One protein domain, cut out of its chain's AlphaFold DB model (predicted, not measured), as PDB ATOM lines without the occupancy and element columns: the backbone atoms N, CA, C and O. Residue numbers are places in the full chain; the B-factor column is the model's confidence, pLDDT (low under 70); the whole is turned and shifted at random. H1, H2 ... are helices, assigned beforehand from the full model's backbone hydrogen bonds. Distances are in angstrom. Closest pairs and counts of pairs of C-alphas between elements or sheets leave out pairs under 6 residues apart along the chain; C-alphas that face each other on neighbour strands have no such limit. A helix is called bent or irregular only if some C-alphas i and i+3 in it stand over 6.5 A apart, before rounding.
ATOM      1  N   LEU A  69      10.990  59.702  24.677       85.00
ATOM      2  CA  LEU A  69      11.496  58.343  24.862       85.00
ATOM      3  C   LEU A  69      11.882  57.676  23.529       85.00
ATOM      4  O   LEU A  69      12.204  56.492  23.538       85.00
ATOM      5  N   ASP A  70      11.853  58.390  22.394       87.62
ATOM      6  CA  ASP A  70      11.986  57.782  21.058       87.62
ATOM      7  C   ASP A  70      13.304  57.024  20.857       87.62
ATOM      8  O   ASP A  70      13.287  55.907  20.344       87.62
ATOM      9  N   ASP A  71      14.424  57.571  21.332       86.56
ATOM     10  CA  ASP A  71      15.725  56.891  21.277       86.56
ATOM     11  C   ASP A  71      15.688  55.563  22.042       86.56
ATOM     12  O   ASP A  71      16.120  54.522  21.544       86.56
ATOM     13  N   LEU A  72      15.096  55.574  23.241       89.19
ATOM     14  CA  LEU A  72      14.945  54.377  24.060       89.19
ATOM     15  C   LEU A  72      14.008  53.361  23.393       89.19
ATOM     16  O   LEU A  72      14.279  52.163  23.427       89.19
ATOM     17  N   VAL A  73      12.928  53.827  22.763       92.38
ATOM     18  CA  VAL A  73      12.006  52.981  21.997       92.38
ATOM     19  C   VAL A  73      12.716  52.349  20.803       92.38
ATOM     20  O   VAL A  73      12.548  51.153  20.580       92.38
ATOM     21  N   CYS A  74      13.534  53.104  20.068       91.56
ATOM     22  CA  CYS A  74      14.304  52.579  18.943       91.56
ATOM     23  C   CYS A  74      15.260  51.466  19.393       91.56
ATOM     24  O   CYS A  74      15.248  50.388  18.804       91.56
ATOM     25  N   GLU A  75      16.009  51.673  20.481       91.94
ATOM     26  CA  GLU A  75      16.887  50.642  21.050       91.94
ATOM     27  C   GLU A  75      16.116  49.378  21.471       91.94
ATOM     28  O   GLU A  75      16.558  48.257  21.223       91.94
ATOM     29  N   ILE A  76      14.953  49.542  22.113       93.50
ATOM     30  CA  ILE A  76      14.102  48.418  22.532       93.50
ATOM     31  C   ILE A  76      13.601  47.640  21.318       93.50
ATOM     32  O   ILE A  76      13.620  46.410  21.323       93.50
ATOM     33  N   VAL A  77      13.150  48.346  20.280       93.69
ATOM     34  CA  VAL A  77      12.664  47.726  19.047       93.69
ATOM     35  C   VAL A  77      13.790  46.984  18.344       93.69
ATOM     36  O   VAL A  77      13.567  45.846  17.944       93.69
ATOM     37  N   ASP A  78      14.986  47.563  18.235       90.69
ATOM     38  CA  ASP A  78      16.149  46.898  17.640       90.69
ATOM     39  C   ASP A  78      16.454  45.567  18.349       90.69
ATOM     40  O   ASP A  78      16.549  44.521  17.698       90.69
ATOM     41  N   ASP A  79      16.529  45.583  19.681       91.50
ATOM     42  CA  ASP A  79      16.840  44.396  20.481       91.50
ATOM     43  C   ASP A  79      15.730  43.336  20.402       91.50
ATOM     44  O   ASP A  79      15.996  42.157  20.142       91.50
ATOM     45  N   LEU A  80      14.468  43.742  20.593       91.44
ATOM     46  CA  LEU A  80      13.329  42.822  20.573       91.44
ATOM     47  C   LEU A  80      13.095  42.241  19.181       91.44
ATOM     48  O   LEU A  80      12.794  41.051  19.064       91.44
ATOM     49  N   TYR A  81      13.244  43.047  18.130       90.38
ATOM     50  CA  TYR A  81      13.045  42.605  16.757       90.38
ATOM     51  C   TYR A  81      14.114  41.590  16.344       90.38
ATOM     52  O   TYR A  81      13.788  40.556  15.759       90.38
ATOM     53  N   LEU A  82      15.381  41.825  16.705       87.69
ATOM     54  CA  LEU A  82      16.453  40.855  16.475       87.69
ATOM     55  C   LEU A  82      16.237  39.563  17.271       87.69
ATOM     56  O   LEU A  82      16.440  38.480  16.723       87.69
ATOM     57  N   ALA A  83      15.785  39.651  18.524       86.00
ATOM     58  CA  ALA A  83      15.515  38.476  19.352       86.00
ATOM     59  C   ALA A  83      14.357  37.613  18.814       86.00
ATOM     60  O   ALA A  83      14.457  36.387  18.832       86.00
ATOM     61  N   HIS A  84      13.279  38.232  18.319       80.81
ATOM     62  CA  HIS A  84      12.079  37.516  17.865       80.81
ATOM     63  C   HIS A  84      12.164  37.051  16.407       80.81
ATOM     64  O   HIS A  84      11.721  35.950  16.079       80.81
ATOM     65  N   PHE A  85      12.736  37.874  15.525       82.56
ATOM     66  CA  PHE A  85      12.700  37.652  14.076       82.56
ATOM     67  C   PHE A  85      14.084  37.406  13.463       82.56
ATOM     68  O   PHE A  85      14.174  36.960  12.322       82.56
ATOM     69  N   GLY A  86      15.178  37.632  14.198       74.19
ATOM     70  CA  GLY A  86      16.541  37.539  13.657       74.19
ATOM     71  C   GLY A  86      16.980  36.134  13.229       74.19
ATOM     72  O   GLY A  86      17.897  36.006  12.421       74.19
ATOM     73  N   ALA A  87      16.328  35.083  13.739       72.38
ATOM     74  CA  ALA A  87      16.602  33.690  13.376       72.38
ATOM     75  C   ALA A  87      15.656  33.130  12.294       72.38
ATOM     76  O   ALA A  87      15.854  32.000  11.835       72.38
ATOM     77  N   GLN A  88      14.632  33.887  11.885       75.81
ATOM     78  CA  GLN A  88      13.665  33.435  10.886       75.81
ATOM     79  C   GLN A  88      14.286  33.471   9.485       75.81
ATOM     80  O   GLN A  88      15.008  34.401   9.123       75.81
ATOM     81  N   ARG A  89      14.037  32.417   8.700       62.50
ATOM     82  CA  ARG A  89      14.523  32.313   7.311       62.50
ATOM     83  C   ARG A  89      13.562  32.941   6.303       62.50
ATOM     84  O   ARG A  89      14.008  33.338   5.230       62.50
ATOM     85  N   ASP A  90      12.288  33.030   6.667       75.00
ATOM     86  CA  ASP A  90      11.223  33.601   5.848       75.00
ATOM     87  C   ASP A  90      11.033  35.095   6.134       75.00
ATOM     88  O   ASP A  90      11.584  35.642   7.094       75.00
ATOM     89  N   VAL A  91      10.278  35.780   5.268       73.62
ATOM     90  CA  VAL A  91       9.932  37.192   5.477       73.62
ATOM     91  C   VAL A  91       9.074  37.290   6.744       73.62
ATOM     92  O   VAL A  91       8.035  36.635   6.799       73.62
ATOM     93  N   PRO A  92       9.476  38.080   7.755       78.50
ATOM     94  CA  PRO A  92       8.735  38.160   9.004       78.50
ATOM     95  C   PRO A  92       7.356  38.792   8.785       78.50
ATOM     96  O   PRO A  92       7.229  39.798   8.085       78.50
ATOM     97  N   GLU A  93       6.342  38.231   9.446       79.94
ATOM     98  CA  GLU A  93       4.946  38.710   9.435       79.94
ATOM     99  C   GLU A  93       4.802  40.165   9.914       79.94
ATOM    100  O   GLU A  93       3.895  40.893   9.507       79.94
ATOM    101  N   LEU A  94       5.716  40.611  10.778       84.56
ATOM    102  CA  LEU A  94       5.831  41.993  11.218       84.56
ATOM    103  C   LEU A  94       7.164  42.553  10.726       84.56
ATOM    104  O   LEU A  94       8.216  42.173  11.226       84.56
ATOM    105  N   GLY A  95       7.127  43.465   9.755       88.62
ATOM    106  CA  GLY A  95       8.332  44.131   9.261       88.62
ATOM    107  C   GLY A  95       8.871  45.176  10.246       88.62
ATOM    108  O   GLY A  95       8.106  45.803  10.974       88.62
ATOM    109  N   PHE A  96      10.180  45.441  10.221       88.69
ATOM    110  CA  PHE A  96      10.841  46.368  11.157       88.69
ATOM    111  C   PHE A  96      10.217  47.770  11.187       88.69
ATOM    112  O   PHE A  96       9.919  48.300  12.253       88.69
ATOM    113  N   ALA A  97       9.960  48.366  10.018       88.88
ATOM    114  CA  ALA A  97       9.346  49.695   9.939       88.88
ATOM    115  C   ALA A  97       7.942  49.725  10.567       88.88
ATOM    116  O   ALA A  97       7.512  50.738  11.117       88.88
ATOM    117  N   GLU A  98       7.223  48.607  10.492       89.88
ATOM    118  CA  GLU A  98       5.912  48.465  11.101       89.88
ATOM    119  C   GLU A  98       5.998  48.197  12.604       89.88
ATOM    120  O   GLU A  98       5.223  48.787  13.352       89.88
ATOM    121  N   ALA A  99       6.969  47.396  13.047       91.19
ATOM    122  CA  ALA A  99       7.277  47.175  14.456       91.19
ATOM    123  C   ALA A  99       7.638  48.486  15.167       91.19
ATOM    124  O   ALA A  99       7.082  48.785  16.221       91.19
ATOM    125  N   LEU A 100       8.500  49.309  14.559       92.31
ATOM    126  CA  LEU A 100       8.884  50.610  15.104       92.31
ATOM    127  C   LEU A 100       7.695  51.575  15.169       92.31
ATOM    128  O   LEU A 100       7.492  52.255  16.172       92.31
ATOM    129  N   ARG A 101       6.872  51.617  14.114       91.06
ATOM    130  CA  ARG A 101       5.646  52.424  14.107       91.06
ATOM    131  C   ARG A 101       4.677  51.975  15.201       91.06
ATOM    132  O   ARG A 101       4.147  52.824  15.908       91.06
ATOM    133  N   LEU A 102       4.464  50.668  15.351       90.81
ATOM    134  CA  LEU A 102       3.617  50.107  16.402       90.81
ATOM    135  C   LEU A 102       4.148  50.485  17.789       90.81
ATOM    136  O   LEU A 102       3.383  50.984  18.605       90.81
ATOM    137  N   ALA A 103       5.451  50.308  18.025       91.69
ATOM    138  CA  ALA A 103       6.111  50.655  19.280       91.69
ATOM    139  C   ALA A 103       5.923  52.135  19.642       91.69
ATOM    140  O   ALA A 103       5.499  52.445  20.751       91.69
ATOM    141  N   ARG A 104       6.150  53.050  18.693       90.50
ATOM    142  CA  ARG A 104       5.923  54.490  18.897       90.50
ATOM    143  C   ARG A 104       4.480  54.801  19.280       90.50
ATOM    144  O   ARG A 104       4.253  55.560  20.214       90.50
ATOM    145  N   VAL A 105       3.511  54.191  18.596       87.56
ATOM    146  CA  VAL A 105       2.084  54.408  18.878       87.56
ATOM    147  C   VAL A 105       1.711  53.920  20.277       87.56
ATOM    148  O   VAL A 105       1.061  54.661  21.009       87.56
ATOM    149  N   VAL A 106       2.126  52.714  20.677       88.62
ATOM    150  CA  VAL A 106       1.743  52.167  21.994       88.62
ATOM    151  C   VAL A 106       2.444  52.873  23.151       88.62
ATOM    152  O   VAL A 106       1.856  53.017  24.214       88.62
ATOM    153  N   VAL A 107       3.673  53.354  22.946       86.62
ATOM    154  CA  VAL A 107       4.407  54.116  23.965       86.62
ATOM    155  C   VAL A 107       3.845  55.523  24.130       86.62
ATOM    156  O   VAL A 107       3.767  56.000  25.255       86.62
ATOM    157  N   ALA A 108       3.408  56.161  23.042       80.81
ATOM    158  CA  ALA A 108       2.756  57.468  23.099       80.81
ATOM    159  C   ALA A 108       1.339  57.420  23.699       80.81
ATOM    160  O   ALA A 108       0.786  58.464  24.018       80.81
ATOM    161  N   ASN A 109       0.737  56.231  23.829       77.44
ATOM    162  CA  ASN A 109      -0.629  56.063  24.323       77.44
ATOM    163  C   ASN A 109      -0.698  54.961  25.401       77.44
ATOM    164  O   ASN A 109      -1.370  53.943  25.206       77.44
ATOM    165  N   PRO A 110      -0.023  55.136  26.554       71.00
ATOM    166  CA  PRO A 110       0.130  54.082  27.560       71.00
ATOM    167  C   PRO A 110      -1.194  53.645  28.207       71.00
ATOM    168  O   PRO A 110      -1.292  52.530  28.714       71.00
ATOM    169  N   ALA A 111      -2.218  54.503  28.180       68.75
ATOM    170  CA  ALA A 111      -3.552  54.203  28.698       68.75
ATOM    171  C   ALA A 111      -4.450  53.440  27.700       68.75
ATOM    172  O   ALA A 111      -5.550  53.028  28.066       68.75
ATOM    173  N   THR A 112      -4.011  53.248  26.449       74.44
ATOM    174  CA  THR A 112      -4.820  52.581  25.418       74.44
ATOM    175  C   THR A 112      -4.847  51.070  25.623       74.44
ATOM    176  O   THR A 112      -3.815  50.409  25.748       74.44
ATOM    177  N   GLU A 113      -6.045  50.495  25.596       81.44
ATOM    178  CA  GLU A 113      -6.229  49.053  25.678       81.44
ATOM    179  C   GLU A 113      -5.814  48.370  24.365       81.44
ATOM    180  O   GLU A 113      -6.378  48.613  23.296       81.44
ATOM    181  N   LEU A 114      -4.828  47.474  24.441       85.44
ATOM    182  CA  LEU A 114      -4.381  46.707  23.280       85.44
ATOM    183  C   LEU A 114      -5.435  45.665  22.888       85.44
ATOM    184  O   LEU A 114      -5.736  44.745  23.654       85.44
ATOM    185  N   ARG A 115      -5.959  45.786  21.665       85.00
ATOM    186  CA  ARG A 115      -6.929  44.859  21.070       85.00
ATOM    187  C   ARG A 115      -6.301  44.064  19.910       85.00
ATOM    188  O   ARG A 115      -5.454  44.606  19.199       85.00
ATOM    189  N   PRO A 116      -6.741  42.814  19.669       84.75
ATOM    190  CA  PRO A 116      -7.729  42.051  20.449       84.75
ATOM    191  C   PRO A 116      -7.182  41.615  21.824       84.75
ATOM    192  O   PRO A 116      -5.973  41.532  22.015       84.75
ATOM    193  N   LEU A 117      -8.077  41.359  22.788       84.62
ATOM    194  CA  LEU A 117      -7.688  40.981  24.159       84.62
ATOM    195  C   LEU A 117      -7.084  39.578  24.238       84.62
ATOM    196  O   LEU A 117      -6.090  39.376  24.941       84.62
ATOM    197  N   ASP A 118      -7.682  38.655  23.487       86.31
ATOM    198  CA  ASP A 118      -7.299  37.248  23.405       86.31
ATOM    199  C   ASP A 118      -7.082  36.852  21.931       86.31
ATOM    200  O   ASP A 118      -7.945  36.225  21.313       86.31
ATOM    201  N   PRO A 119      -6.002  37.341  21.289       87.81
ATOM    202  CA  PRO A 119      -5.667  36.922  19.939       87.81
ATOM    203  C   PRO A 119      -5.165  35.482  19.926       87.81
ATOM    204  O   PRO A 119      -4.387  35.080  20.790       87.81
ATOM    205  N   GLU A 120      -5.465  34.763  18.847       89.44
ATOM    206  CA  GLU A 120      -4.735  33.540  18.518       89.44
ATOM    207  C   GLU A 120      -3.225  33.854  18.416       89.44
ATOM    208  O   GLU A 120      -2.855  34.737  17.629       89.44
ATOM    209  N   PRO A 121      -2.342  33.180  19.185       84.44
ATOM    210  CA  PRO A 121      -0.943  33.590  19.347       84.44
ATOM    211  C   PRO A 121      -0.136  33.713  18.049       84.44
ATOM    212  O   PRO A 121       0.682  34.619  17.923       84.44
ATOM    213  N   GLU A 122      -0.383  32.830  17.079       84.06
ATOM    214  CA  GLU A 122       0.330  32.817  15.791       84.06
ATOM    215  C   GLU A 122      -0.358  33.651  14.702       84.06
ATOM    216  O   GLU A 122       0.146  33.766  13.588       84.06
ATOM    217  N   SER A 123      -1.502  34.269  15.005       88.88
ATOM    218  CA  SER A 123      -2.148  35.180  14.062       88.88
ATOM    219  C   SER A 123      -1.333  36.475  13.907       88.88
ATOM    220  O   SER A 123      -0.677  36.914  14.859       88.88
ATOM    221  N   PRO A 124      -1.435  37.180  12.763       86.69
ATOM    222  CA  PRO A 124      -0.796  38.486  12.593       86.69
ATOM    223  C   PRO A 124      -1.171  39.493  13.693       86.69
ATOM    224  O   PRO A 124      -0.343  40.307  14.105       86.69
ATOM    225  N   ALA A 125      -2.407  39.431  14.201       88.69
ATOM    226  CA  ALA A 125      -2.859  40.253  15.322       88.69
ATOM    227  C   ALA A 125      -2.204  39.831  16.650       88.69
ATOM    228  O   ALA A 125      -1.769  40.694  17.412       88.69
ATOM    229  N   GLY A 126      -2.078  38.525  16.906       89.31
ATOM    230  CA  GLY A 126      -1.413  37.980  18.092       89.31
ATOM    231  C   GLY A 126       0.053  38.362  18.180       89.31
ATOM    232  O   GLY A 126       0.487  38.875  19.211       89.31
ATOM    233  N   ILE A 127       0.783  38.239  17.070       89.31
ATOM    234  CA  ILE A 127       2.192  38.643  16.978       89.31
ATOM    235  C   ILE A 127       2.350  40.138  17.295       89.31
ATOM    236  O   ILE A 127       3.224  40.519  18.074       89.31
ATOM    237  N   ARG A 128       1.482  40.999  16.746       91.81
ATOM    238  CA  ARG A 128       1.513  42.454  16.989       91.81
ATOM    239  C   ARG A 128       1.219  42.807  18.444       91.81
ATOM    240  O   ARG A 128       1.959  43.593  19.030       91.81
ATOM    241  N   VAL A 129       0.176  42.226  19.039       91.62
ATOM    242  CA  VAL A 129      -0.181  42.470  20.447       91.62
ATOM    243  C   VAL A 129       0.917  41.961  21.381       91.62
ATOM    244  O   VAL A 129       1.291  42.663  22.320       91.62
ATOM    245  N   ALA A 130       1.478  40.779  21.116       90.69
ATOM    246  CA  ALA A 130       2.585  40.230  21.894       90.69
ATOM    247  C   ALA A 130       3.831  41.124  21.814       90.69
ATOM    248  O   ALA A 130       4.412  41.455  22.848       90.69
ATOM    249  N   PHE A 131       4.195  41.580  20.610       92.44
ATOM    250  CA  PHE A 131       5.315  42.500  20.413       92.44
ATOM    251  C   PHE A 131       5.093  43.832  21.142       92.44
ATOM    252  O   PHE A 131       5.974  44.289  21.864       92.44
ATOM    253  N   ALA A 132       3.899  44.423  21.033       92.56
ATOM    254  CA  ALA A 132       3.548  45.647  21.753       92.56
ATOM    255  C   ALA A 132       3.660  45.482  23.280       92.56
ATOM    256  O   ALA A 132       4.257  46.324  23.948       92.56
ATOM    257  N   ARG A 133       3.151  44.373  23.839       92.31
ATOM    258  CA  ARG A 133       3.284  44.059  25.273       92.31
ATOM    259  C   ARG A 133       4.751  43.909  25.689       92.31
ATOM    260  O   ARG A 133       5.132  44.421  26.739       92.31
ATOM    261  N   ALA A 134       5.573  43.251  24.869       92.94
ATOM    262  CA  ALA A 134       7.003  43.097  25.127       92.94
ATOM    263  C   ALA A 134       7.744  44.445  25.119       92.94
ATOM    264  O   ALA A 134       8.545  44.700  26.016       92.94
ATOM    265  N   VAL A 135       7.431  45.331  24.163       94.00
ATOM    266  CA  VAL A 135       7.980  46.697  24.101       94.00
ATOM    267  C   VAL A 135       7.648  47.475  25.373       94.00
ATOM    268  O   VAL A 135       8.551  48.035  25.987       94.00
ATOM    269  N   LEU A 136       6.380  47.484  25.799       91.75
ATOM    270  CA  LEU A 136       5.951  48.208  27.002       91.75
ATOM    271  C   LEU A 136       6.619  47.661  28.275       91.75
ATOM    272  O   LEU A 136       7.062  48.435  29.123       91.75
ATOM    273  N   ALA A 137       6.740  46.336  28.397       91.88
ATOM    274  CA  ALA A 137       7.409  45.708  29.534       91.88
ATOM    275  C   ALA A 137       8.906  46.059  29.594       91.88
ATOM    276  O   ALA A 137       9.417  46.426  30.656       91.88
ATOM    277  N   GLU A 138       9.609  45.986  28.461       93.44
ATOM    278  CA  GLU A 138      11.034  46.316  28.391       93.44
ATOM    279  C   GLU A 138      11.280  47.818  28.600       93.44
ATOM    280  O   GLU A 138      12.244  48.201  29.269       93.44
ATOM    281  N   LEU A 139      10.379  48.674  28.105       92.00
ATOM    282  CA  LEU A 139      10.431  50.117  28.324       92.00
ATOM    283  C   LEU A 139      10.407  50.455  29.814       92.00
ATOM    284  O   LEU A 139      11.269  51.198  30.285       92.00
ATOM    285  N   GLU A 140       9.484  49.865  30.571       88.38
ATOM    286  CA  GLU A 140       9.397  50.073  32.018       88.38
ATOM    287  C   GLU A 140      10.656  49.603  32.758       88.38
ATOM    288  O   GLU A 140      11.148  50.286  33.662       88.38
ATOM    289  N   ILE A 141      11.236  48.471  32.349       91.06
ATOM    290  CA  ILE A 141      12.494  47.970  32.917       91.06
ATOM    291  C   ILE A 141      13.636  48.957  32.648       91.06
ATOM    292  O   ILE A 141      14.382  49.307  33.569       91.06
ATOM    293  N   ARG A 142      13.792  49.420  31.402       92.19
ATOM    294  CA  ARG A 142      14.893  50.319  31.027       92.19
ATOM    295  C   ARG A 142      14.735  51.716  31.618       92.19
ATOM    296  O   ARG A 142      15.735  52.259  32.081       92.19
ATOM    297  N   LYS A 143      13.516  52.260  31.691       89.19
ATOM    298  CA  LYS A 143      13.229  53.534  32.376       89.19
ATOM    299  C   LYS A 143      13.664  53.490  33.835       89.19
ATOM    300  O   LYS A 143      14.409  54.360  34.276       89.19
ATOM    301  N   ARG A 144      13.302  52.425  34.560       86.00
ATOM    302  CA  ARG A 144      13.723  52.232  35.958       86.00
ATOM    303  C   ARG A 144      15.237  52.100  36.096       86.00
ATOM    304  O   ARG A 144      15.821  52.752  36.949       86.00
ATOM    305  N   ARG A 145      15.887  51.300  35.242       87.62
ATOM    306  CA  ARG A 145      17.352  51.116  35.267       87.62
ATOM    307  C   ARG A 145      18.122  52.400  34.962       87.62
ATOM    308  O   ARG A 145      19.182  52.607  35.539       87.62
ATOM    309  N   ARG A 146      17.615  53.227  34.044       87.69
ATOM    310  CA  ARG A 146      18.222  54.514  33.671       87.69
ATOM    311  C   ARG A 146      17.836  55.652  34.614       87.69
ATOM    312  O   ARG A 146      18.391  56.734  34.477       87.69
ATOM    313  N   GLY A 147      16.893  55.426  35.532       82.75
ATOM    314  CA  GLY A 147      16.314  56.490  36.343       82.75
ATOM    315  C   GLY A 147      15.707  57.580  35.463       82.75
ATOM    316  O   GLY A 147      15.978  58.750  35.680       82.75
ATOM    317  N   VAL A 148      14.950  57.219  34.426       83.81
ATOM    318  CA  VAL A 148      14.324  58.181  33.508       83.81
ATOM    319  C   VAL A 148      12.814  58.164  33.684       83.81
ATOM    320  O   VAL A 148      12.211  57.092  33.767       83.81
ATOM    321  N   LEU A 149      12.206  59.349  33.701       79.50
ATOM    322  CA  LEU A 149      10.756  59.515  33.615       79.50
ATOM    323  C   LEU A 149      10.389  60.323  32.384       79.50
ATOM    324  O   LEU A 149      11.040  61.319  32.066       79.50
ATOM    325  N   GLY A 150       9.330  59.879  31.717       79.06
ATOM    326  CA  GLY A 150       8.642  60.665  30.712       79.06
ATOM    327  C   GLY A 150       7.574  61.550  31.345       79.06
ATOM    328  O   GLY A 150       7.252  61.458  32.533       79.06
TER     329      GLY A 150
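Overview. This is residues 69 to 150 of the 422 residues of the protein "DNA helicase" of Mycolicibacterium conceptionense (UniProt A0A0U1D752). Three helices pack crosswise on one another, their centres making a triangle: the longest, H3, is crossed by H1 and by H2, and H1 and H2 also cross each other. A long unnamed stretch, residues 109 to 123, leads from the end of H2 to the beginning of H3, and residues 86 to 91, in the link after H1, stick out. The printed part has 82 residues with three named helices, in the order H1, H2, H3 along the chain, and no named strand; the class is all helix. The whole is compact, with a radius of gyration of the C-alphas of 12.7 A and spans of 38 by 27 by 18 A along its three main axes.

Along the chain. The longest helix, H3, is residues 124 to 146 and measures 32.6 A from first to last C-alpha, from C-alpha 124 at (-0.796, 38.486, 12.593) to C-alpha 146 at (18.222, 54.514, 33.671). H1 is residues 70 to 85, 21.3 A long, and its first C-alpha, that of Asp 70, is at (11.986, 57.782, 21.058). H2 is residues 96 to 108, 18.2 A long. None of the three helices is bent or irregular.

Arrangement. H3 touches H1 with residues 134 to 139 alone; the closest C-alphas of the two helices are those of Ile 76 and Val 135, 6.5 A apart. Their lines stand at a steep tilt of 51 degrees, and they run opposite ways. H3 touches H2 with residues 128 to 136 alone, the closest C-alphas being those of Ala 103 and Ala 132, 6.1 A apart. H2 and H3 run the same way at a steep tilt of 60 degrees. H1 and H2 touch as well, with the C-alphas of Val 77 and Leu 100 the closest at 6.2 A, and they run opposite ways at a steep tilt of 48 degrees. The helix packing is mostly crossed, with no pair at a shallow tilt. The centres of H1 and H2 are 10.0 A apart, those of H1 and H3 9.4 A, and those of H2 and H3 10.4 A. In H1, H2 and H3 every pair of O i and N i+4 is within hydrogen-bond range.

Size, cuts and confidence. The two C-alphas farthest apart in the domain are those of Asp 90 and Gly 147, at 38.5 A, while the first and last printed C-alphas, those of Leu 69 and Gly 150, are 6.9 A apart. The printed part has no cut. The link from H1 to H2 is short, with 10 residues, and stands free at residues 86 to 91. The link from H2 to H3 is long, with 15 residues, whose C-alphas lie 12 to 17 A from the mean of the C-alphas. The mean pLDDT of the printed part is 86.3, and confidence is low, under 70, at Arg 89 and Ala 111.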